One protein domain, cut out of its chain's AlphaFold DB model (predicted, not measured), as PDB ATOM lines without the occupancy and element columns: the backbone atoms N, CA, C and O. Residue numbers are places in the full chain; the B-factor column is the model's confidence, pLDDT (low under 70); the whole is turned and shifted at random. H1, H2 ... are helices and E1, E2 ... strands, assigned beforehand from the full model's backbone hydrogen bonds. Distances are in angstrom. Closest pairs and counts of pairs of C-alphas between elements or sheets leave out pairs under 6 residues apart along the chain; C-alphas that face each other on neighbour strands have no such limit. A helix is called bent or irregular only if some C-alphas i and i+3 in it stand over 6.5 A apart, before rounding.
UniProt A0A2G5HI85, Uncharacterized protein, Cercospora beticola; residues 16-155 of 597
ATOM      1  N   LYS A  16      46.893   0.711  93.910       53.56
ATOM      2  CA  LYS A  16      47.723  -0.410  93.434       53.56
ATOM      3  C   LYS A  16      49.208  -0.207  93.743       53.56
ATOM      4  O   LYS A  16      49.879  -1.164  94.117       53.56
ATOM      5  N   VAL A  17      49.715   1.021  93.627       53.53
ATOM      6  CA  VAL A  17      51.120   1.350  93.925       53.53
ATOM      7  C   VAL A  17      51.402   1.277  95.432       53.53
ATOM      8  O   VAL A  17      52.422   0.717  95.835       53.53
ATOM      9  N   LEU A  18      50.479   1.751  96.276       51.41
ATOM     10  CA  LEU A  18      50.585   1.619  97.734       51.41
ATOM     11  C   LEU A  18      50.522   0.150  98.181       51.41
ATOM     12  O   LEU A  18      51.374  -0.271  98.964       51.41
ATOM     13  N   ALA A  19      49.602  -0.648  97.627       52.91
ATOM     14  CA  ALA A  19      49.511  -2.082  97.913       52.91
ATOM     15  C   ALA A  19      50.787  -2.845  97.506       52.91
ATOM     16  O   ALA A  19      51.279  -3.670  98.273       52.91
ATOM     17  N   ALA A  20      51.385  -2.516  96.355       57.59
ATOM     18  CA  ALA A  20      52.643  -3.121  95.912       57.59
ATOM     19  C   ALA A  20      53.832  -2.753  96.820       57.59
ATOM     20  O   ALA A  20      54.659  -3.608  97.126       57.59
ATOM     21  N   SER A  21      53.898  -1.502  97.299       63.44
ATOM     22  CA  SER A  21      54.993  -1.022  98.163       63.44
ATOM     23  C   SER A  21      54.986  -1.619  99.574       63.44
ATOM     24  O   SER A  21      56.029  -1.720 100.217       63.44
ATOM     25  N   HIS A  22      53.812  -2.027 100.059       74.88
ATOM     26  CA  HIS A  22      53.666  -2.645 101.372       74.88
ATOM     27  C   HIS A  22      53.537  -4.170 101.311       74.88
ATOM     28  O   HIS A  22      53.744  -4.816 102.334       74.88
ATOM     29  N   GLY A  23      53.282  -4.750 100.133       83.00
ATOM     30  CA  GLY A  23      53.034  -6.181  99.942       83.00
ATOM     31  C   GLY A  23      54.102  -7.091 100.552       83.00
ATOM     32  O   GLY A  23      53.763  -8.007 101.293       83.00
ATOM     33  N   GLN A  24      55.392  -6.790 100.355       86.44
ATOM     34  CA  GLN A  24      56.482  -7.570 100.960       86.44
ATOM     35  C   GLN A  24      56.503  -7.468 102.492       86.44
ATOM     36  O   GLN A  24      56.733  -8.458 103.183       86.44
ATOM     37  N   SER A  25      56.262  -6.271 103.035       87.56
ATOM     38  CA  SER A  25      56.233  -6.069 104.488       87.56
ATOM     39  C   SER A  25      55.009  -6.728 105.124       87.56
ATOM     40  O   SER A  25      55.144  -7.314 106.195       87.56
ATOM     41  N   TYR A  26      53.851  -6.678 104.457       90.19
ATOM     42  CA  TYR A  26      52.650  -7.385 104.889       90.19
ATOM     43  C   TYR A  26      52.818  -8.893 104.790       90.19
ATOM     44  O   TYR A  26      52.470  -9.567 105.742       90.19
ATOM     45  N   ARG A  27      53.428  -9.427 103.724       90.38
ATOM     46  CA  ARG A  27      53.736 -10.861 103.608       90.38
ATOM     47  C   ARG A  27      54.511 -11.367 104.820       90.38
ATOM     48  O   ARG A  27      54.088 -12.312 105.471       90.38
ATOM     49  N   THR A  28      55.626 -10.711 105.129       90.88
ATOM     50  CA  THR A  28      56.493 -11.092 106.248       90.88
ATOM     51  C   THR A  28      55.753 -11.056 107.588       90.88
ATOM     52  O   THR A  28      55.893 -11.971 108.389       90.88
ATOM     53  N   LEU A  29      54.928 -10.030 107.812       92.19
ATOM     54  CA  LEU A  29      54.121  -9.909 109.025       92.19
ATOM     55  C   LEU A  29      52.998 -10.957 109.096       92.19
ATOM     56  O   LEU A  29      52.788 -11.558 110.145       92.19
ATOM     57  N   VAL A  30      52.296 -11.173 107.981       92.56
ATOM     58  CA  VAL A  30      51.161 -12.095 107.888       92.56
ATOM     59  C   VAL A  30      51.606 -13.517 108.184       92.56
ATOM     60  O   VAL A  30      50.950 -14.193 108.962       92.56
ATOM     61  N   TYR A  31      52.749 -13.940 107.642       91.69
ATOM     62  CA  TYR A  31      53.249 -15.300 107.844       91.69
ATOM     63  C   TYR A  31      53.592 -15.549 109.312       91.69
ATOM     64  O   TYR A  31      53.248 -16.596 109.842       91.69
ATOM     65  N   ALA A  32      54.217 -14.578 109.985       92.06
ATOM     66  CA  ALA A  32      54.563 -14.705 111.399       92.06
ATOM     67  C   ALA A  32      53.328 -14.840 112.297       92.06
ATOM     68  O   ALA A  32      53.284 -15.697 113.171       92.06
ATOM     69  N   ILE A  33      52.303 -14.020 112.061       92.88
ATOM     70  CA  ILE A  33      51.076 -14.055 112.862       92.88
ATOM     71  C   ILE A  33      50.230 -15.292 112.532       92.88
ATOM     72  O   ILE A  33      49.700 -15.904 113.448       92.88
ATOM     73  N   GLN A  34      50.142 -15.705 111.262       91.12
ATOM     74  CA  GLN A  34      49.436 -16.937 110.882       91.12
ATOM     75  C   GLN A  34      50.093 -18.186 111.472       91.12
ATOM     76  O   GLN A  34      49.398 -19.131 111.837       91.12
ATOM     77  N   ASP A  35      51.418 -18.186 111.591       89.81
ATOM     78  CA  ASP A  35      52.150 -19.278 112.221       89.81
ATOM     79  C   ASP A  35      51.912 -19.349 113.739       89.81
ATOM     80  O   ASP A  35      51.814 -20.442 114.299       89.81
ATOM     81  N   ILE A  36      51.718 -18.200 114.399       91.06
ATOM     82  CA  ILE A  36      51.215 -18.156 115.780       91.06
ATOM     83  C   ILE A  36      49.761 -18.630 115.834       91.06
ATOM     84  O   ILE A  36      49.452 -19.495 116.640       91.06
ATOM     85  N   ASP A  37      48.869 -18.141 114.969       90.25
ATOM     86  CA  ASP A  37      47.460 -18.566 114.956       90.25
ATOM     87  C   ASP A  37      47.297 -20.076 114.786       90.25
ATOM     88  O   ASP A  37      46.405 -20.674 115.384       90.25
ATOM     89  N   ALA A  38      48.170 -20.694 113.994       85.88
ATOM     90  CA  ALA A  38      48.179 -22.132 113.801       85.88
ATOM     91  C   ALA A  38      48.692 -22.913 115.018       85.88
ATOM     92  O   ALA A  38      48.263 -24.040 115.242       85.88
ATOM     93  N   SER A  39      49.620 -22.340 115.785       86.44
ATOM     94  CA  SER A  39      50.281 -23.039 116.894       86.44
ATOM     95  C   SER A  39      49.753 -22.652 118.276       86.44
ATOM     96  O   SER A  39      49.974 -23.401 119.221       86.44
ATOM     97  N   LYS A  40      49.000 -21.552 118.415       87.19
ATOM     98  CA  LYS A  40      48.491 -21.062 119.709       87.19
ATOM     99  C   LYS A  40      47.528 -22.029 120.398       87.19
ATOM    100  O   LYS A  40      47.456 -22.059 121.617       87.19
ATOM    101  N   MET A  41      46.848 -22.896 119.643       82.31
ATOM    102  CA  MET A  41      46.036 -23.980 120.224       82.31
ATOM    103  C   MET A  41      46.888 -24.987 121.019       82.31
ATOM    104  O   MET A  41      46.365 -25.720 121.853       82.31
ATOM    105  N   HIS A  42      48.202 -25.000 120.782       82.56
ATOM    106  CA  HIS A  42      49.192 -25.782 121.511       82.56
ATOM    107  C   HIS A  42      49.952 -24.948 122.546       82.56
ATOM    108  O   HIS A  42      50.980 -25.412 123.015       82.56
ATOM    109  N   GLU A  43      49.494 -23.753 122.934       80.81
ATOM    110  CA  GLU A  43      50.211 -22.885 123.888       80.81
ATOM    111  C   GLU A  43      50.523 -23.588 125.223       80.81
ATOM    112  O   GLU A  43      51.559 -23.350 125.841       80.81
ATOM    113  N   VAL A  44      49.653 -24.515 125.636       77.19
ATOM    114  CA  VAL A  44      49.827 -25.346 126.838       77.19
ATOM    115  C   VAL A  44      50.784 -26.528 126.643       77.19
ATOM    116  O   VAL A  44      51.166 -27.178 127.616       77.19
ATOM    117  N   HIS A  45      51.163 -26.839 125.402       79.81
ATOM    118  CA  HIS A  45      52.057 -27.945 125.082       79.81
ATOM    119  C   HIS A  45      53.503 -27.590 125.477       79.81
ATOM    120  O   HIS A  45      53.977 -26.502 125.140       79.81
ATOM    121  N   PRO A  46      54.256 -28.489 126.146       78.06
ATOM    122  CA  PRO A  46      55.637 -28.218 126.561       78.06
ATOM    123  C   PRO A  46      56.567 -27.792 125.414       78.06
ATOM    124  O   PRO A  46      57.437 -26.946 125.629       78.06
ATOM    125  N   ASP A  47      56.329 -28.333 124.214       77.75
ATOM    126  CA  ASP A  47      57.055 -28.018 122.972       77.75
ATOM    127  C   ASP A  47      56.444 -26.855 122.167       77.75
ATOM    128  O   ASP A  47      56.664 -26.753 120.958       77.75
ATOM    129  N   TYR A  48      55.639 -25.990 122.789       83.88
ATOM    130  CA  TYR A  48      55.130 -24.800 122.113       83.88
ATOM    131  C   TYR A  48      56.273 -23.851 121.739       83.88
ATOM    132  O   TYR A  48      56.956 -23.285 122.597       83.88
ATOM    133  N   LYS A  49      56.448 -23.622 120.439       85.50
ATOM    134  CA  LYS A  49      57.593 -22.882 119.893       85.50
ATOM    135  C   LYS A  49      57.620 -21.378 120.205       85.50
ATOM    136  O   LYS A  49      58.654 -20.750 120.023       85.50
ATOM    137  N   TYR A  50      56.532 -20.781 120.702       89.44
ATOM    138  CA  TYR A  50      56.491 -19.352 121.067       89.44
ATOM    139  C   TYR A  50      56.410 -19.086 122.581       89.44
ATOM    140  O   TYR A  50      56.160 -17.950 122.997       89.44
ATOM    141  N   ARG A  51      56.648 -20.113 123.410       84.75
ATOM    142  CA  ARG A  51      56.467 -20.071 124.870       84.75
ATOM    143  C   ARG A  51      57.288 -18.987 125.567       84.75
ATOM    144  O   ARG A  51      56.763 -18.238 126.385       84.75
ATOM    145  N   ASP A  52      58.574 -18.906 125.254       86.00
ATOM    146  CA  ASP A  52      59.519 -17.990 125.893       86.00
ATOM    147  C   ASP A  52      60.334 -17.210 124.858       86.00
ATOM    148  O   ASP A  52      60.260 -17.465 123.656       86.00
ATOM    149  N   SER A  53      61.070 -16.202 125.332       84.06
ATOM    150  CA  SER A  53      61.832 -15.292 124.476       84.06
ATOM    151  C   SER A  53      62.748 -16.050 123.514       84.06
ATOM    152  O   SER A  53      62.672 -15.813 122.311       84.06
ATOM    153  N   ASP A  54      63.559 -16.977 124.023       81.62
ATOM    154  CA  ASP A  54      64.549 -17.710 123.227       81.62
ATOM    155  C   ASP A  54      63.868 -18.593 122.172       81.62
ATOM    156  O   ASP A  54      64.233 -18.543 120.994       81.62
ATOM    157  N   SER A  55      62.798 -19.294 122.559       84.38
ATOM    158  CA  SER A  55      62.011 -20.123 121.639       84.38
ATOM    159  C   SER A  55      61.378 -19.293 120.514       84.38
ATOM    160  O   SER A  55      61.396 -19.704 119.356       84.38
ATOM    161  N   ARG A  56      60.896 -18.071 120.804       89.69
ATOM    162  CA  ARG A  56      60.334 -17.161 119.783       89.69
ATOM    163  C   ARG A  56      61.376 -16.753 118.741       89.69
ATOM    164  O   ARG A  56      61.045 -16.661 117.559       89.69
ATOM    165  N   PHE A  57      62.616 -16.493 119.161       89.31
ATOM    166  CA  PHE A  57      63.707 -16.160 118.240       89.31
ATOM    167  C   PHE A  57      64.004 -17.321 117.293       89.31
ATOM    168  O   PHE A  57      64.120 -17.110 116.083       89.31
ATOM    169  N   GLU A  58      64.073 -18.536 117.833       83.62
ATOM    170  CA  GLU A  58      64.285 -19.753 117.057       83.62
ATOM    171  C   GLU A  58      63.120 -19.992 116.085       83.62
ATOM    172  O   GLU A  58      63.340 -20.013 114.873       83.62
ATOM    173  N   ALA A  59      61.876 -20.024 116.587       87.00
ATOM    174  CA  ALA A  59      60.629 -20.166 115.822       87.00
ATOM    175  C   ALA A  59      60.576 -19.251 114.587       87.00
ATOM    176  O   ALA A  59      60.355 -19.694 113.454       87.00
ATOM    177  N   LEU A  60      60.840 -17.961 114.798       90.00
ATOM    178  CA  LEU A  60      60.818 -16.970 113.728       90.00
ATOM    179  C   LEU A  60      62.006 -17.116 112.774       90.00
ATOM    180  O   LEU A  60      61.847 -16.847 111.584       90.00
ATOM    181  N   SER A  61      63.169 -17.557 113.253       87.56
ATOM    182  CA  SER A  61      64.331 -17.828 112.403       87.56
ATOM    183  C   SER A  61      64.024 -18.906 111.358       87.56
ATOM    184  O   SER A  61      64.250 -18.667 110.165       87.56
ATOM    185  N   MET A  62      63.410 -20.039 111.747       81.50
ATOM    186  CA  MET A  62      62.996 -21.044 110.753       81.50
ATOM    187  C   MET A  62      61.953 -20.493 109.800       81.50
ATOM    188  O   MET A  62      62.064 -20.724 108.601       81.50
ATOM    189  N   LEU A  63      60.949 -19.769 110.296       86.12
ATOM    190  CA  LEU A  63      59.894 -19.241 109.437       86.12
ATOM    191  C   LEU A  63      60.467 -18.288 108.374       86.12
ATOM    192  O   LEU A  63      60.088 -18.334 107.199       86.12
ATOM    193  N   ILE A  64      61.426 -17.448 108.778       88.75
ATOM    194  CA  ILE A  64      62.166 -16.560 107.879       88.75
ATOM    195  C   ILE A  64      62.912 -17.371 106.821       88.75
ATOM    196  O   ILE A  64      62.843 -17.016 105.642       88.75
ATOM    197  N   GLN A  65      63.590 -18.451 107.213       83.44
ATOM    198  CA  GLN A  65      64.333 -19.315 106.299       83.44
ATOM    199  C   GLN A  65      63.402 -20.064 105.333       83.44
ATOM    200  O   GLN A  65      63.585 -19.973 104.118       83.44
ATOM    201  N   GLN A  66      62.368 -20.725 105.859       79.75
ATOM    202  CA  GLN A  66      61.391 -21.530 105.122       79.75
ATOM    203  C   GLN A  66      60.722 -20.727 104.006       79.75
ATOM    204  O   GLN A  66      60.587 -21.204 102.883       79.75
ATOM    205  N   TYR A  67      60.348 -19.476 104.290       83.50
ATOM    206  CA  TYR A  67      59.625 -18.631 103.338       83.50
ATOM    207  C   TYR A  67      60.469 -17.507 102.737       83.50
ATOM    208  O   TYR A  67      59.920 -16.624 102.059       83.50
ATOM    209  N   SER A  68      61.786 -17.528 102.974       86.12
ATOM    210  CA  SER A  68      62.735 -16.503 102.525       86.12
ATOM    211  C   SER A  68      62.214 -15.083 102.790       86.12
ATOM    212  O   SER A  68      62.146 -14.239 101.887       86.12
ATOM    213  N   LEU A  69      61.747 -14.838 104.020       88.00
ATOM    214  CA  LEU A  69      61.107 -13.579 104.399       88.00
ATOM    215  C   LEU A  69      62.114 -12.421 104.329       88.00
ATOM    216  O   LEU A  69      63.284 -12.535 104.692       88.00
ATOM    217  N   LYS A  70      61.651 -11.273 103.833       86.50
ATOM    218  CA  LYS A  70      62.483 -10.085 103.607       86.50
ATOM    219  C   LYS A  70      61.753  -8.835 104.073       86.50
ATOM    220  O   LYS A  70      60.524  -8.750 104.028       86.50
ATOM    221  N   ALA A  71      62.526  -7.845 104.496       80.19
ATOM    222  CA  ALA A  71      62.044  -6.545 104.924       80.19
ATOM    223  C   ALA A  71      62.419  -5.478 103.895       80.19
ATOM    224  O   ALA A  71      63.569  -5.375 103.466       80.19
ATOM    225  N   GLN A  72      61.448  -4.637 103.540       75.56
ATOM    226  CA  GLN A  72      61.718  -3.410 102.803       75.56
ATOM    227  C   GLN A  72      61.888  -2.263 103.804       75.56
ATOM    228  O   GLN A  72      61.025  -2.043 104.663       75.56
ATOM    229  N   PHE A  73      63.013  -1.553 103.720       70.19
ATOM    230  CA  PHE A  73      63.304  -0.387 104.549       70.19
ATOM    231  C   PHE A  73      63.150   0.886 103.722       70.19
ATOM    232  O   PHE A  73      63.602   0.962 102.583       70.19
ATOM    233  N   ARG A  74      62.521   1.915 104.305       64.62
ATOM    234  CA  ARG A  74      62.273   3.195 103.617       64.62
ATOM    235  C   ARG A  74      63.556   3.947 103.240       64.62
ATOM    236  O   ARG A  74      63.486   4.849 102.415       64.62
ATOM    237  N   SER A  75      64.696   3.633 103.858       59.81
ATOM    238  CA  SER A  75      65.880   4.496 103.819       59.81
ATOM    239  C   SER A  75      66.972   4.105 102.817       59.81
ATOM    240  O   SER A  75      67.786   4.976 102.523       59.81
ATOM    241  N   LYS A  76      67.018   2.888 102.248       52.72
ATOM    242  CA  LYS A  76      68.004   2.511 101.207       52.72
ATOM    243  C   LYS A  76      67.455   1.433 100.267       52.72
ATOM    244  O   LYS A  76      66.764   0.521 100.700       52.72
ATOM    245  N   ALA A  77      67.753   1.576  98.977       52.53
ATOM    246  CA  ALA A  77      67.264   0.739  97.887       52.53
ATOM    247  C   ALA A  77      67.684  -0.734  98.048       52.53
ATOM    248  O   ALA A  77      68.851  -1.072  97.870       52.53
ATOM    249  N   GLY A  78      66.723  -1.599  98.370       61.84
ATOM    250  CA  GLY A  78      66.898  -3.049  98.371       61.84
ATOM    251  C   GLY A  78      66.073  -3.745  99.450       61.84
ATOM    252  O   GLY A  78      65.954  -3.259 100.573       61.84
ATOM    253  N   SER A  79      65.497  -4.896  99.109       69.88
ATOM    254  CA  SER A  79      64.946  -5.825 100.097       69.88
ATOM    255  C   SER A  79      66.111  -6.522 100.801       69.88
ATOM    256  O   SER A  79      66.921  -7.173 100.141       69.88
ATOM    257  N   GLN A  80      66.197  -6.401 102.123       79.06
ATOM    258  CA  GLN A  80      67.184  -7.120 102.935       79.06
ATOM    259  C   GLN A  80      66.523  -8.314 103.628       79.06
ATOM    260  O   GLN A  80      65.309  -8.306 103.860       79.06
ATOM    261  N   ALA A  81      67.316  -9.345 103.934       81.88
ATOM    262  CA  ALA A  81      66.874 -10.422 104.812       81.88
ATOM    263  C   ALA A  81      66.444  -9.810 106.151       81.88
ATOM    264  O   ALA A  81      67.148  -8.957 106.695       81.88
ATOM    265  N   ILE A  82      65.256 -10.180 106.621       91.25
ATOM    266  CA  ILE A  82      64.762  -9.725 107.918       91.25
ATOM    267  C   ILE A  82      65.368 -10.615 109.003       91.25
ATOM    268  O   ILE A  82      65.452 -11.825 108.811       91.25
ATOM    269  N   THR A  83      65.805 -10.035 110.119       92.75
ATOM    270  CA  THR A  83      66.225 -10.830 111.285       92.75
ATOM    271  C   THR A  83      65.026 -11.128 112.196       92.75
ATOM    272  O   THR A  83      64.038 -10.381 112.154       92.75
ATOM    273  N   PRO A  84      65.079 -12.172 113.039       92.38
ATOM    274  CA  PRO A  84      64.027 -12.445 114.018       92.38
ATOM    275  C   PRO A  84      63.692 -11.239 114.914       92.38
ATOM    276  O   PRO A  84      62.521 -10.910 115.079       92.38
ATOM    277  N   GLU A  85      64.691 -10.491 115.396       93.31
ATOM    278  CA  GLU A  85      64.504  -9.284 116.226       93.31
ATOM    279  C   GLU A  85      63.680  -8.225 115.485       93.31
ATOM    280  O   GLU A  85      62.780  -7.598 116.045       93.31
ATOM    281  N   GLN A  86      63.985  -8.025 114.201       93.19
ATOM    282  CA  GLN A  86      63.283  -7.061 113.360       93.19
ATOM    283  C   GLN A  86      61.847  -7.500 113.079       93.19
ATOM    284  O   GLN A  86      60.965  -6.651 112.934       93.19
ATOM    285  N   LEU A  87      61.608  -8.808 112.973       93.00
ATOM    286  CA  LEU A  87      60.273  -9.362 112.793       93.00
ATOM    287  C   LEU A  87      59.438  -9.197 114.067       93.00
ATOM    288  O   LEU A  87      58.330  -8.669 113.981       93.00
ATOM    289  N   ILE A  88      60.002  -9.511 115.238       93.06
ATOM    290  CA  ILE A  88      59.370  -9.280 116.547       93.06
ATOM    291  C   ILE A  88      59.016  -7.801 116.725       93.06
ATOM    292  O   ILE A  88      57.877  -7.471 117.049       93.06
ATOM    293  N   ASP A  89      59.952  -6.886 116.469       91.00
ATOM    294  CA  ASP A  89      59.704  -5.443 116.588       91.00
ATOM    295  C   ASP A  89      58.579  -4.975 115.644       91.00
ATOM    296  O   ASP A  89      57.728  -4.165 116.020       91.00
ATOM    297  N   ARG A  90      58.511  -5.520 114.423       90.31
ATOM    298  CA  ARG A  90      57.412  -5.235 113.486       90.31
ATOM    299  C   ARG A  90      56.074  -5.777 113.975       90.31
ATOM    300  O   ARG A  90      55.076  -5.070 113.855       90.31
ATOM    301  N   MET A  91      56.056  -6.990 114.512       92.81
ATOM    302  CA  MET A  91      54.877  -7.625 115.097       92.81
ATOM    303  C   MET A  91      54.341  -6.814 116.275       92.81
ATOM    304  O   MET A  91      53.183  -6.399 116.256       92.81
ATOM    305  N   LYS A  92      55.212  -6.462 117.227       90.62
ATOM    306  CA  LYS A  92      54.878  -5.605 118.372       90.62
ATOM    307  C   LYS A  92      54.341  -4.245 117.929       90.62
ATOM    308  O   LYS A  92      53.320  -3.788 118.435       90.62
ATOM    309  N   LYS A  93      54.966  -3.606 116.934       89.12
ATOM    310  CA  LYS A  93      54.468  -2.341 116.365       89.12
ATOM    311  C   LYS A  93      53.098  -2.499 115.722       89.12
ATOM    312  O   LYS A  93      52.232  -1.661 115.956       89.12
ATOM    313  N   ALA A  94      52.895  -3.543 114.921       88.56
ATOM    314  CA  ALA A  94      51.605  -3.806 114.295       88.56
ATOM    315  C   ALA A  94      50.512  -3.963 115.355       88.56
ATOM    316  O   ALA A  94      49.496  -3.280 115.279       88.56
ATOM    317  N   TYR A  95      50.779  -4.754 116.392       88.56
ATOM    318  CA  TYR A  95      49.872  -4.939 117.516       88.56
ATOM    319  C   TYR A  95      49.613  -3.624 118.268       88.56
ATOM    320  O   TYR A  95      48.474  -3.234 118.484       88.56
ATOM    321  N   TYR A  96      50.649  -2.842 118.571       86.00
ATOM    322  CA  TYR A  96      50.499  -1.548 119.245       86.00
ATOM    323  C   TYR A  96      49.635  -0.534 118.464       86.00
ATOM    324  O   TYR A  96      48.852   0.232 119.050       86.00
ATOM    325  N   PHE A  97      49.790  -0.489 117.137       87.69
ATOM    326  CA  PHE A  97      49.084   0.468 116.280       87.69
ATOM    327  C   PHE A  97      47.697   0.002 115.846       87.69
ATOM    328  O   PHE A  97      46.826   0.851 115.659       87.69
ATOM    329  N   HIS A  98      47.509  -1.303 115.678       89.25
ATOM    330  CA  HIS A  98      46.327  -1.883 115.048       89.25
ATOM    331  C   HIS A  98      45.573  -2.855 115.953       89.25
ATOM    332  O   HIS A  98      44.657  -3.504 115.471       89.25
ATOM    333  N   SER A  99      45.914  -2.964 117.239       86.00
ATOM    334  CA  SER A  99      45.116  -3.758 118.170       86.00
ATOM    335  C   SER A  99      43.763  -3.102 118.459       86.00
ATOM    336  O   SER A  99      43.673  -1.885 118.644       86.00
ATOM    337  N   SER A 100      42.722  -3.930 118.526       84.81
ATOM    338  CA  SER A 100      41.368  -3.567 118.958       84.81
ATOM    339  C   SER A 100      41.226  -3.485 120.487       84.81
ATOM    340  O   SER A 100      40.175  -3.089 120.992       84.81
ATOM    341  N   ILE A 101      42.283  -3.817 121.235       81.25
ATOM    342  CA  ILE A 101      42.286  -3.851 122.698       81.25
ATOM    343  C   ILE A 101      42.331  -2.443 123.298       81.25
ATOM    344  O   ILE A 101      43.066  -1.555 122.852       81.25
ATOM    345  N   ASP A 102      41.608  -2.260 124.405       76.06
ATOM    346  CA  ASP A 102      41.725  -1.067 125.236       76.06
ATOM    347  C   ASP A 102      43.134  -0.945 125.845       76.06
ATOM    348  O   ASP A 102      43.534  -1.690 126.744       76.06
ATOM    349  N   ARG A 103      43.877   0.073 125.392       75.44
ATOM    350  CA  ARG A 103      45.235   0.423 125.846       75.44
ATOM    351  C   ARG A 103      45.357   0.664 127.352       75.44
ATOM    352  O   ARG A 103      46.476   0.821 127.833       75.44
ATOM    353  N   LYS A 104      44.256   0.771 128.089       73.50
ATOM    354  CA  LYS A 104      44.269   0.941 129.546       73.50
ATOM    355  C   LYS A 104      44.287  -0.377 130.318       73.50
ATOM    356  O   LYS A 104      44.661  -0.349 131.482       73.50
ATOM    357  N   ARG A 105      43.891  -1.494 129.695       71.19
ATOM    358  CA  ARG A 105      43.677  -2.779 130.386       71.19
ATOM    359  C   ARG A 105      44.932  -3.620 130.593       71.19
ATOM    360  O   ARG A 105      44.938  -4.461 131.472       71.19
ATOM    361  N   TYR A 106      45.974  -3.382 129.809       73.94
ATOM    362  CA  TYR A 106      47.184  -4.200 129.823       73.94
ATOM    363  C   TYR A 106      48.399  -3.305 130.030       73.94
ATOM    364  O   TYR A 106      48.444  -2.188 129.503       73.94
ATOM    365  N   SER A 107      49.408  -3.763 130.763       76.50
ATOM    366  CA  SER A 107      50.711  -3.092 130.827       76.50
ATOM    367  C   SER A 107      51.385  -3.063 129.445       76.50
ATOM    368  O   SER A 107      50.893  -3.648 128.479       76.50
ATOM    369  N   VAL A 108      52.463  -2.289 129.295       70.62
ATOM    370  CA  VAL A 108      53.210  -2.253 128.022       70.62
ATOM    371  C   VAL A 108      53.808  -3.630 127.731       70.62
ATOM    372  O   VAL A 108      53.660  -4.115 126.615       70.62
ATOM    373  N   ASP A 109      54.363  -4.284 128.751       72.19
ATOM    374  CA  ASP A 109      55.013  -5.588 128.627       72.19
ATOM    375  C   ASP A 109      53.995  -6.704 128.322       72.19
ATOM    376  O   ASP A 109      54.196  -7.485 127.396       72.19
ATOM    377  N   GLU A 110      52.833  -6.713 128.987       75.44
ATOM    378  CA  GLU A 110      51.759  -7.678 128.686       75.44
ATOM    379  C   GLU A 110      51.227  -7.520 127.259       75.44
ATOM    380  O   GLU A 110      50.944  -8.507 126.588       75.44
ATOM    381  N   ARG A 111      51.123  -6.283 126.753       69.69
ATOM    382  CA  ARG A 111      50.701  -6.029 125.363       69.69
ATOM    383  C   ARG A 111      51.709  -6.525 124.344       69.69
ATOM    384  O   ARG A 111      51.323  -6.874 123.232       69.69
ATOM    385  N   GLU A 112      52.987  -6.485 124.696       70.69
ATOM    386  CA  GLU A 112      54.058  -6.949 123.829       70.69
ATOM    387  C   GLU A 112      54.096  -8.475 123.718       70.69
ATOM    388  O   GLU A 112      54.455  -8.984 122.653       70.69
ATOM    389  N   ASP A 113      53.690  -9.185 124.770       82.06
ATOM    390  CA  ASP A 113      53.624 -10.647 124.788       82.06
ATOM    391  C   ASP A 113      52.307 -11.205 124.244       82.06
ATOM    392  O   ASP A 113      52.290 -12.306 123.693       82.06
ATOM    393  N   LEU A 114      51.224 -10.427 124.300       86.00
ATOM    394  CA  LEU A 114      49.886 -10.877 123.913       86.00
ATOM    395  C   LEU A 114      49.783 -11.330 122.449       86.00
ATOM    396  O   LEU A 114      48.957 -12.179 122.126       86.00
ATOM    397  N   ILE A 115      50.627 -10.818 121.545       90.25
ATOM    398  CA  ILE A 115      50.627 -11.284 120.150       90.25
ATOM    399  C   ILE A 115      51.078 -12.745 120.020       90.25
ATOM    400  O   ILE A 115      50.600 -13.442 119.132       90.25
ATOM    401  N   PHE A 116      51.963 -13.225 120.900       90.62
ATOM    402  CA  PHE A 116      52.494 -14.593 120.859       90.62
ATOM    403  C   PHE A 116      51.549 -15.627 121.473       90.62
ATOM    404  O   PHE A 116      51.745 -16.823 121.267       90.62
ATOM    405  N   THR A 117      50.530 -15.169 122.197       87.75
ATOM    406  CA  THR A 117      49.494 -16.020 122.794       87.75
ATOM    407  C   THR A 117      48.198 -15.955 121.984       87.75
ATOM    408  O   THR A 117      47.587 -16.971 121.678       87.75
ATOM    409  N   THR A 118      47.811 -14.765 121.519       88.94
ATOM    410  CA  THR A 118      46.508 -14.551 120.856       88.94
ATOM    411  C   THR A 118      46.573 -14.526 119.329       88.94
ATOM    412  O   THR A 118      45.546 -14.682 118.660       88.94
ATOM    413  N   GLY A 119      47.761 -14.360 118.743       92.12
ATOM    414  CA  GLY A 119      47.936 -14.259 117.295       92.12
ATOM    415  C   GLY A 119      47.165 -13.074 116.702       92.12
ATOM    416  O   GLY A 119      47.368 -11.925 117.104       92.12
ATOM    417  N   SER A 120      46.293 -13.335 115.724       93.31
ATOM    418  CA  SER A 120      45.520 -12.288 115.037       93.31
ATOM    419  C   SER A 120      44.238 -11.848 115.746       93.31
ATOM    420  O   SER A 120      43.660 -10.836 115.352       93.31
ATOM    421  N   GLU A 121      43.811 -12.547 116.801       93.25
ATOM    422  CA  GLU A 121      42.504 -12.362 117.459       93.25
ATOM    423  C   GLU A 121      42.212 -10.909 117.860       93.25
ATOM    424  O   GLU A 121      41.086 -10.421 117.769       93.25
ATOM    425  N   HIS A 122      43.247 -10.201 118.291       90.94
ATOM    426  CA  HIS A 122      43.144  -8.857 118.842       90.94
ATOM    427  C   HIS A 122      43.602  -7.754 117.891       90.94
ATOM    428  O   HIS A 122      43.759  -6.603 118.309       90.94
ATOM    429  N   LEU A 123      43.840  -8.077 116.623       91.56
ATOM    430  CA  LEU A 123      44.079  -7.084 115.584       91.56
ATOM    431  C   LEU A 123      42.738  -6.542 115.080       91.56
ATOM    432  O   LEU A 123      41.728  -7.239 115.078       91.56
ATOM    433  N   ASP A 124      42.720  -5.283 114.651       92.44
ATOM    434  CA  ASP A 124      41.573  -4.689 113.971       92.44
ATOM    435  C   ASP A 124      41.228  -5.541 112.734       92.44
ATOM    436  O   ASP A 124      42.069  -5.656 111.833       92.44
ATOM    437  N   PRO A 125      40.021  -6.137 112.664       92.31
ATOM    438  CA  PRO A 125      39.689  -7.092 111.610       92.31
ATOM    439  C   PRO A 125      39.811  -6.491 110.208       92.31
ATOM    440  O   PRO A 125      40.356  -7.117 109.302       92.31
ATOM    441  N   ALA A 126      39.385  -5.235 110.033       91.19
ATOM    442  CA  ALA A 126      39.431  -4.565 108.738       91.19
ATOM    443  C   ALA A 126      40.873  -4.310 108.268       91.19
ATOM    444  O   ALA A 126      41.185  -4.442 107.080       91.19
ATOM    445  N   TRP A 127      41.765  -3.940 109.186       93.81
ATOM    446  CA  TRP A 127      43.186  -3.810 108.895       93.81
ATOM    447  C   TRP A 127      43.837  -5.166 108.601       93.81
ATOM    448  O   TRP A 127      44.608  -5.268 107.643       93.81
ATOM    449  N   TRP A 128      43.520  -6.194 109.388       94.50
ATOM    450  CA  TRP A 128      44.094  -7.527 109.229       94.50
ATOM    451  C   TRP A 128      43.701  -8.165 107.893       94.50
ATOM    452  O   TRP A 128      44.575  -8.601 107.142       94.50
ATOM    453  N   ASP A 129      42.422  -8.093 107.520       91.19
ATOM    454  CA  ASP A 129      41.923  -8.560 106.222       91.19
ATOM    455  C   ASP A 129      42.639  -7.872 105.052       91.19
ATOM    456  O   ASP A 129      43.000  -8.506 104.056       91.19
ATOM    457  N   ASN A 130      42.900  -6.567 105.179       91.12
ATOM    458  CA  ASN A 130      43.656  -5.812 104.185       91.12
ATOM    459  C   ASN A 130      45.120  -6.278 104.110       91.12
ATOM    460  O   ASN A 130      45.640  -6.495 103.014       91.12
ATOM    461  N   ALA A 131      45.778  -6.494 105.254       91.31
ATOM    462  CA  ALA A 131      47.143  -7.013 105.297       91.31
ATOM    463  C   ALA A 131      47.242  -8.398 104.629       91.31
ATOM    464  O   ALA A 131      48.127  -8.613 103.795       91.31
ATOM    465  N   VAL A 132      46.301  -9.303 104.918       91.69
ATOM    466  CA  VAL A 132      46.216 -10.637 104.301       91.69
ATOM    467  C   VAL A 132      45.968 -10.535 102.795       91.69
ATOM    468  O   VAL A 132      46.657 -11.190 102.010       91.69
ATOM    469  N   ALA A 133      45.028  -9.693 102.359       89.94
ATOM    470  CA  ALA A 133      44.744  -9.493 100.940       89.94
ATOM    471  C   ALA A 133      45.958  -8.929 100.183       89.94
ATOM    472  O   ALA A 133      46.288  -9.404  99.094       89.94
ATOM    473  N   ALA A 134      46.661  -7.956 100.770       89.69
ATOM    474  CA  ALA A 134      47.873  -7.378 100.198       89.69
ATOM    475  C   ALA A 134      49.024  -8.396 100.130       89.69
ATOM    476  O   ALA A 134      49.723  -8.455  99.116       89.69
ATOM    477  N   ALA A 135      49.197  -9.224 101.166       90.12
ATOM    478  CA  ALA A 135      50.176 -10.311 101.183       90.12
ATOM    479  C   ALA A 135      49.889 -11.355 100.091       90.12
ATOM    480  O   ALA A 135      50.782 -11.684  99.310       90.12
ATOM    481  N   LYS A 136      48.634 -11.812  99.967       88.94
ATOM    482  CA  LYS A 136      48.207 -12.761  98.923       88.94
ATOM    483  C   LYS A 136      48.417 -12.198  97.518       88.94
ATOM    484  O   LYS A 136      48.974 -12.880  96.662       88.94
ATOM    485  N   ALA A 137      48.036 -10.941  97.287       88.50
ATOM    486  CA  ALA A 137      48.251 -10.281  96.001       88.50
ATOM    487  C   ALA A 137      49.746 -10.155  95.660       88.50
ATOM    488  O   ALA A 137      50.143 -10.359  94.511       88.50
ATOM    489  N   PHE A 138      50.590  -9.852  96.652       89.31
ATOM    490  CA  PHE A 138      52.039  -9.799  96.475       89.31
ATOM    491  C   PHE A 138      52.625 -11.172  96.135       89.31
ATOM    492  O   PHE A 138      53.415 -11.262  95.197       89.31
ATOM    493  N   ASN A 139      52.212 -12.231  96.838       88.62
ATOM    494  CA  ASN A 139      52.649 -13.597  96.543       88.62
ATOM    495  C   ASN A 139      52.299 -14.003  95.112       88.62
ATOM    496  O   ASN A 139      53.178 -14.431  94.376       88.62
ATOM    497  N   GLN A 140      51.049 -13.779  94.696       88.38
ATOM    498  CA  GLN A 140      50.587 -14.069  93.336       88.38
ATOM    499  C   GLN A 140      51.372 -13.291  92.275       88.38
ATOM    500  O   GLN A 140      51.695 -13.825  91.222       88.38
ATOM    501  N   THR A 141      51.698 -12.026  92.548       89.00
ATOM    502  CA  THR A 141      52.441 -11.176  91.602       89.00
ATOM    503  C   THR A 141      53.901 -11.611  91.446       89.00
ATOM    504  O   THR A 141      54.488 -11.394  90.390       89.00
ATOM    505  N   ASN A 142      54.493 -12.194  92.490       84.12
ATOM    506  CA  ASN A 142      55.910 -12.566  92.532       84.12
ATOM    507  C   ASN A 142      56.138 -14.086  92.474       84.12
ATOM    508  O   ASN A 142      57.254 -14.521  92.742       84.12
ATOM    509  N   ASP A 143      55.096 -14.863  92.164       85.25
ATOM    510  CA  ASP A 143      55.124 -16.331  92.108       85.25
ATOM    511  C   ASP A 143      55.725 -16.976  93.375       85.25
ATOM    512  O   ASP A 143      56.560 -17.877  93.333       85.25
ATOM    513  N   LEU A 144      55.352 -16.440  94.544       84.00
ATOM    514  CA  LEU A 144      55.841 -16.912  95.839       84.00
ATOM    515  C   LEU A 144      54.885 -17.938  96.444       84.00
ATOM    516  O   LEU A 144      53.665 -17.790  96.376       84.00
ATOM    517  N   VAL A 145      55.460 -18.917  97.143       80.88
ATOM    518  CA  VAL A 145      54.723 -19.945  97.887       80.88
ATOM    519  C   VAL A 145      53.827 -19.300  98.946       80.88
ATOM    520  O   VAL A 145      54.306 -18.502  99.763       80.88
ATOM    521  N   ASN A 146      52.539 -19.654  98.935       78.25
ATOM    522  CA  ASN A 146      51.561 -19.250  99.945       78.25
ATOM    523  C   ASN A 146      51.746 -20.045 101.245       78.25
ATOM    524  O   ASN A 146      52.147 -21.203 101.219       78.25
ATOM    525  N   TYR A 147      51.449 -19.412 102.378       76.94
ATOM    526  CA  TYR A 147      51.382 -20.080 103.676       76.94
ATOM    527  C   TYR A 147      50.004 -20.774 103.821       76.94
ATOM    528  O   TYR A 147      48.983 -20.084 103.759       76.94
ATOM    529  N   GLY A 148      49.993 -22.114 103.968       63.88
ATOM    530  CA  GLY A 148      48.815 -23.025 103.927       63.88
ATOM    531  C   GLY A 148      48.577 -23.635 102.526       63.88
ATOM    532  O   GLY A 148      48.747 -22.919 101.541       63.88
ATOM    533  N   GLU A 149      48.260 -24.930 102.314       53.22
ATOM    534  CA  GLU A 149      47.304 -25.845 102.996       53.22
ATOM    535  C   GLU A 149      47.860 -27.024 103.857       53.22
ATOM    536  O   GLU A 149      47.044 -27.740 104.401       53.22
ATOM    537  N   PHE A 150      49.171 -27.231 104.048       48.22
ATOM    538  CA  PHE A 150      49.857 -27.933 105.180       48.22
ATOM    539  C   PHE A 150      51.382 -27.702 104.981       48.22
ATOM    540  O   PHE A 150      51.793 -27.347 103.881       48.22
ATOM    541  N   GLY A 151      52.305 -27.862 105.934       50.47
ATOM    542  CA  GLY A 151      52.201 -28.082 107.370       50.47
ATOM    543  C   GLY A 151      52.813 -26.901 108.126       50.47
ATOM    544  O   GLY A 151      53.894 -26.394 107.813       50.47
ATOM    545  N   THR A 152      52.063 -26.438 109.111       56.66
ATOM    546  CA  THR A 152      52.535 -25.564 110.178       56.66
ATOM    547  C   THR A 152      53.612 -26.314 110.940       56.66
ATOM    548  O   THR A 152      53.414 -27.480 111.269       56.66
ATOM    549  N   VAL A 153      54.749 -25.683 111.221       55.09
ATOM    550  CA  VAL A 153      55.764 -26.333 112.052       55.09
ATOM    551  C   VAL A 153      55.246 -26.305 113.489       55.09
ATOM    552  O   VAL A 153      55.397 -25.297 114.165       55.09
ATOM    553  N   SER A 154      54.479 -27.301 113.909       64.31
ATOM    554  CA  SER A 154      53.591 -27.183 115.073       64.31
ATOM    555  C   SER A 154      54.358 -27.135 116.392       64.31
ATOM    556  O   SER A 154      54.050 -26.298 117.241       64.31
ATOM    557  N   LEU A 155      55.386 -27.972 116.540       66.25
ATOM    558  CA  LEU A 155      56.136 -28.124 117.785       66.25
ATOM    559  C   LEU A 155      57.634 -27.858 117.591       66.25
ATOM    560  O   LEU A 155      58.177 -28.010 116.494       66.25
TER     561      LEU A 155
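AT A GLANCE: This is residues 16 to 155 of the 597 residues of an uncharacterized protein of Cercospora beticola (UniProt A0A2G5HI85). One long, kinked helix, H1, runs through the core; H5 crosses it on one side, and H3 and H4 pack on its other side, with H2 packed at the start of H3. A small two-stranded hairpin, E1 and E2, lies at the surface with E1 beside H1, and the last stretch, residues 142 to 155, folds back along the outside without a named element. The printed part has 140 residues with five named helices and two named strands, in the order H1 H2 E1 E2 H3 H4 H5, and the class is mostly helix. The whole is compact, with a radius of gyration of the C-alphas of 14.7 A, and rounded, spanning 39 by 34 by 28 A.

IN THESE COORDINATES: H1, residues 16 to 42, begins with C-alpha 16 at (47.723, -0.410, 93.434) and measures 37.9 A. It is irregular, C-alphas 21 and 24 being 7.3 A apart, and has a kink of 54 degrees near residue 24. H2, residues 53 to 66, measures 20.3 A. The strands E1, residues 70 to 72, and E2, residues 79 to 81, follow. H3, residues 84 to 98, measures 20.6 A. H4, residues 108 to 118, measures 15.7 A and is only just irregular, C-alphas 112 and 115 being 6.6 A apart. H5, residues 125 to 141, measures 24.1 A and ends with C-alpha 141 at (52.441, -11.176, 91.602).

HOW THE PARTS SIT: H1 is the hub and touches the four other helices. With residues 19 to 30 it touches H5, opposite ways at a steep tilt of 68 degrees, only just short of about perpendicular; the closest C-alphas, of Arg 27 and Ala 135, are 4.3 A apart. With residues 28 to 33 it touches H3, about perpendicular at 81 degrees, closest at the C-alphas of Leu 29 and Met 91, 6.5 A. H1 and H4 touch, closest at the C-alphas of Lys 40 and Thr 117, 6.0 A. H1 and H2 only just touch, with 3 pairs of C-alphas within 8 A, closest at Ala 32 and Leu 60, 7.0 A. H3 touches H2, closest at the C-alphas of Leu 60 and Pro 84, 5.6 A, and H4, closest at those of Lys 92 and Glu 112, 5.7 A. The hairpin E1 and E2 is antiparallel, with N 71 and O 80 at 2.9 A, within hydrogen-bond range. The closest C-alphas of H1 and E1, of Ser 25 and Ala 71, are 5.8 A apart. H2 and H5 are apart. Every O i to N i+4 pair is within hydrogen-bond range in H2, H3 and H5, against 19 of 23 in H1 and 4 of 7 in H4.

THE WHOLE: The two C-alphas farthest apart, of Val 17 and Pro 46, are 44.3 A apart. The printed part has no cut, and no link is long. Mean pLDDT of the printed part is 81.9; it is under 70 at residues 16 to 21, 74 to 79, 111 and 148 to 155.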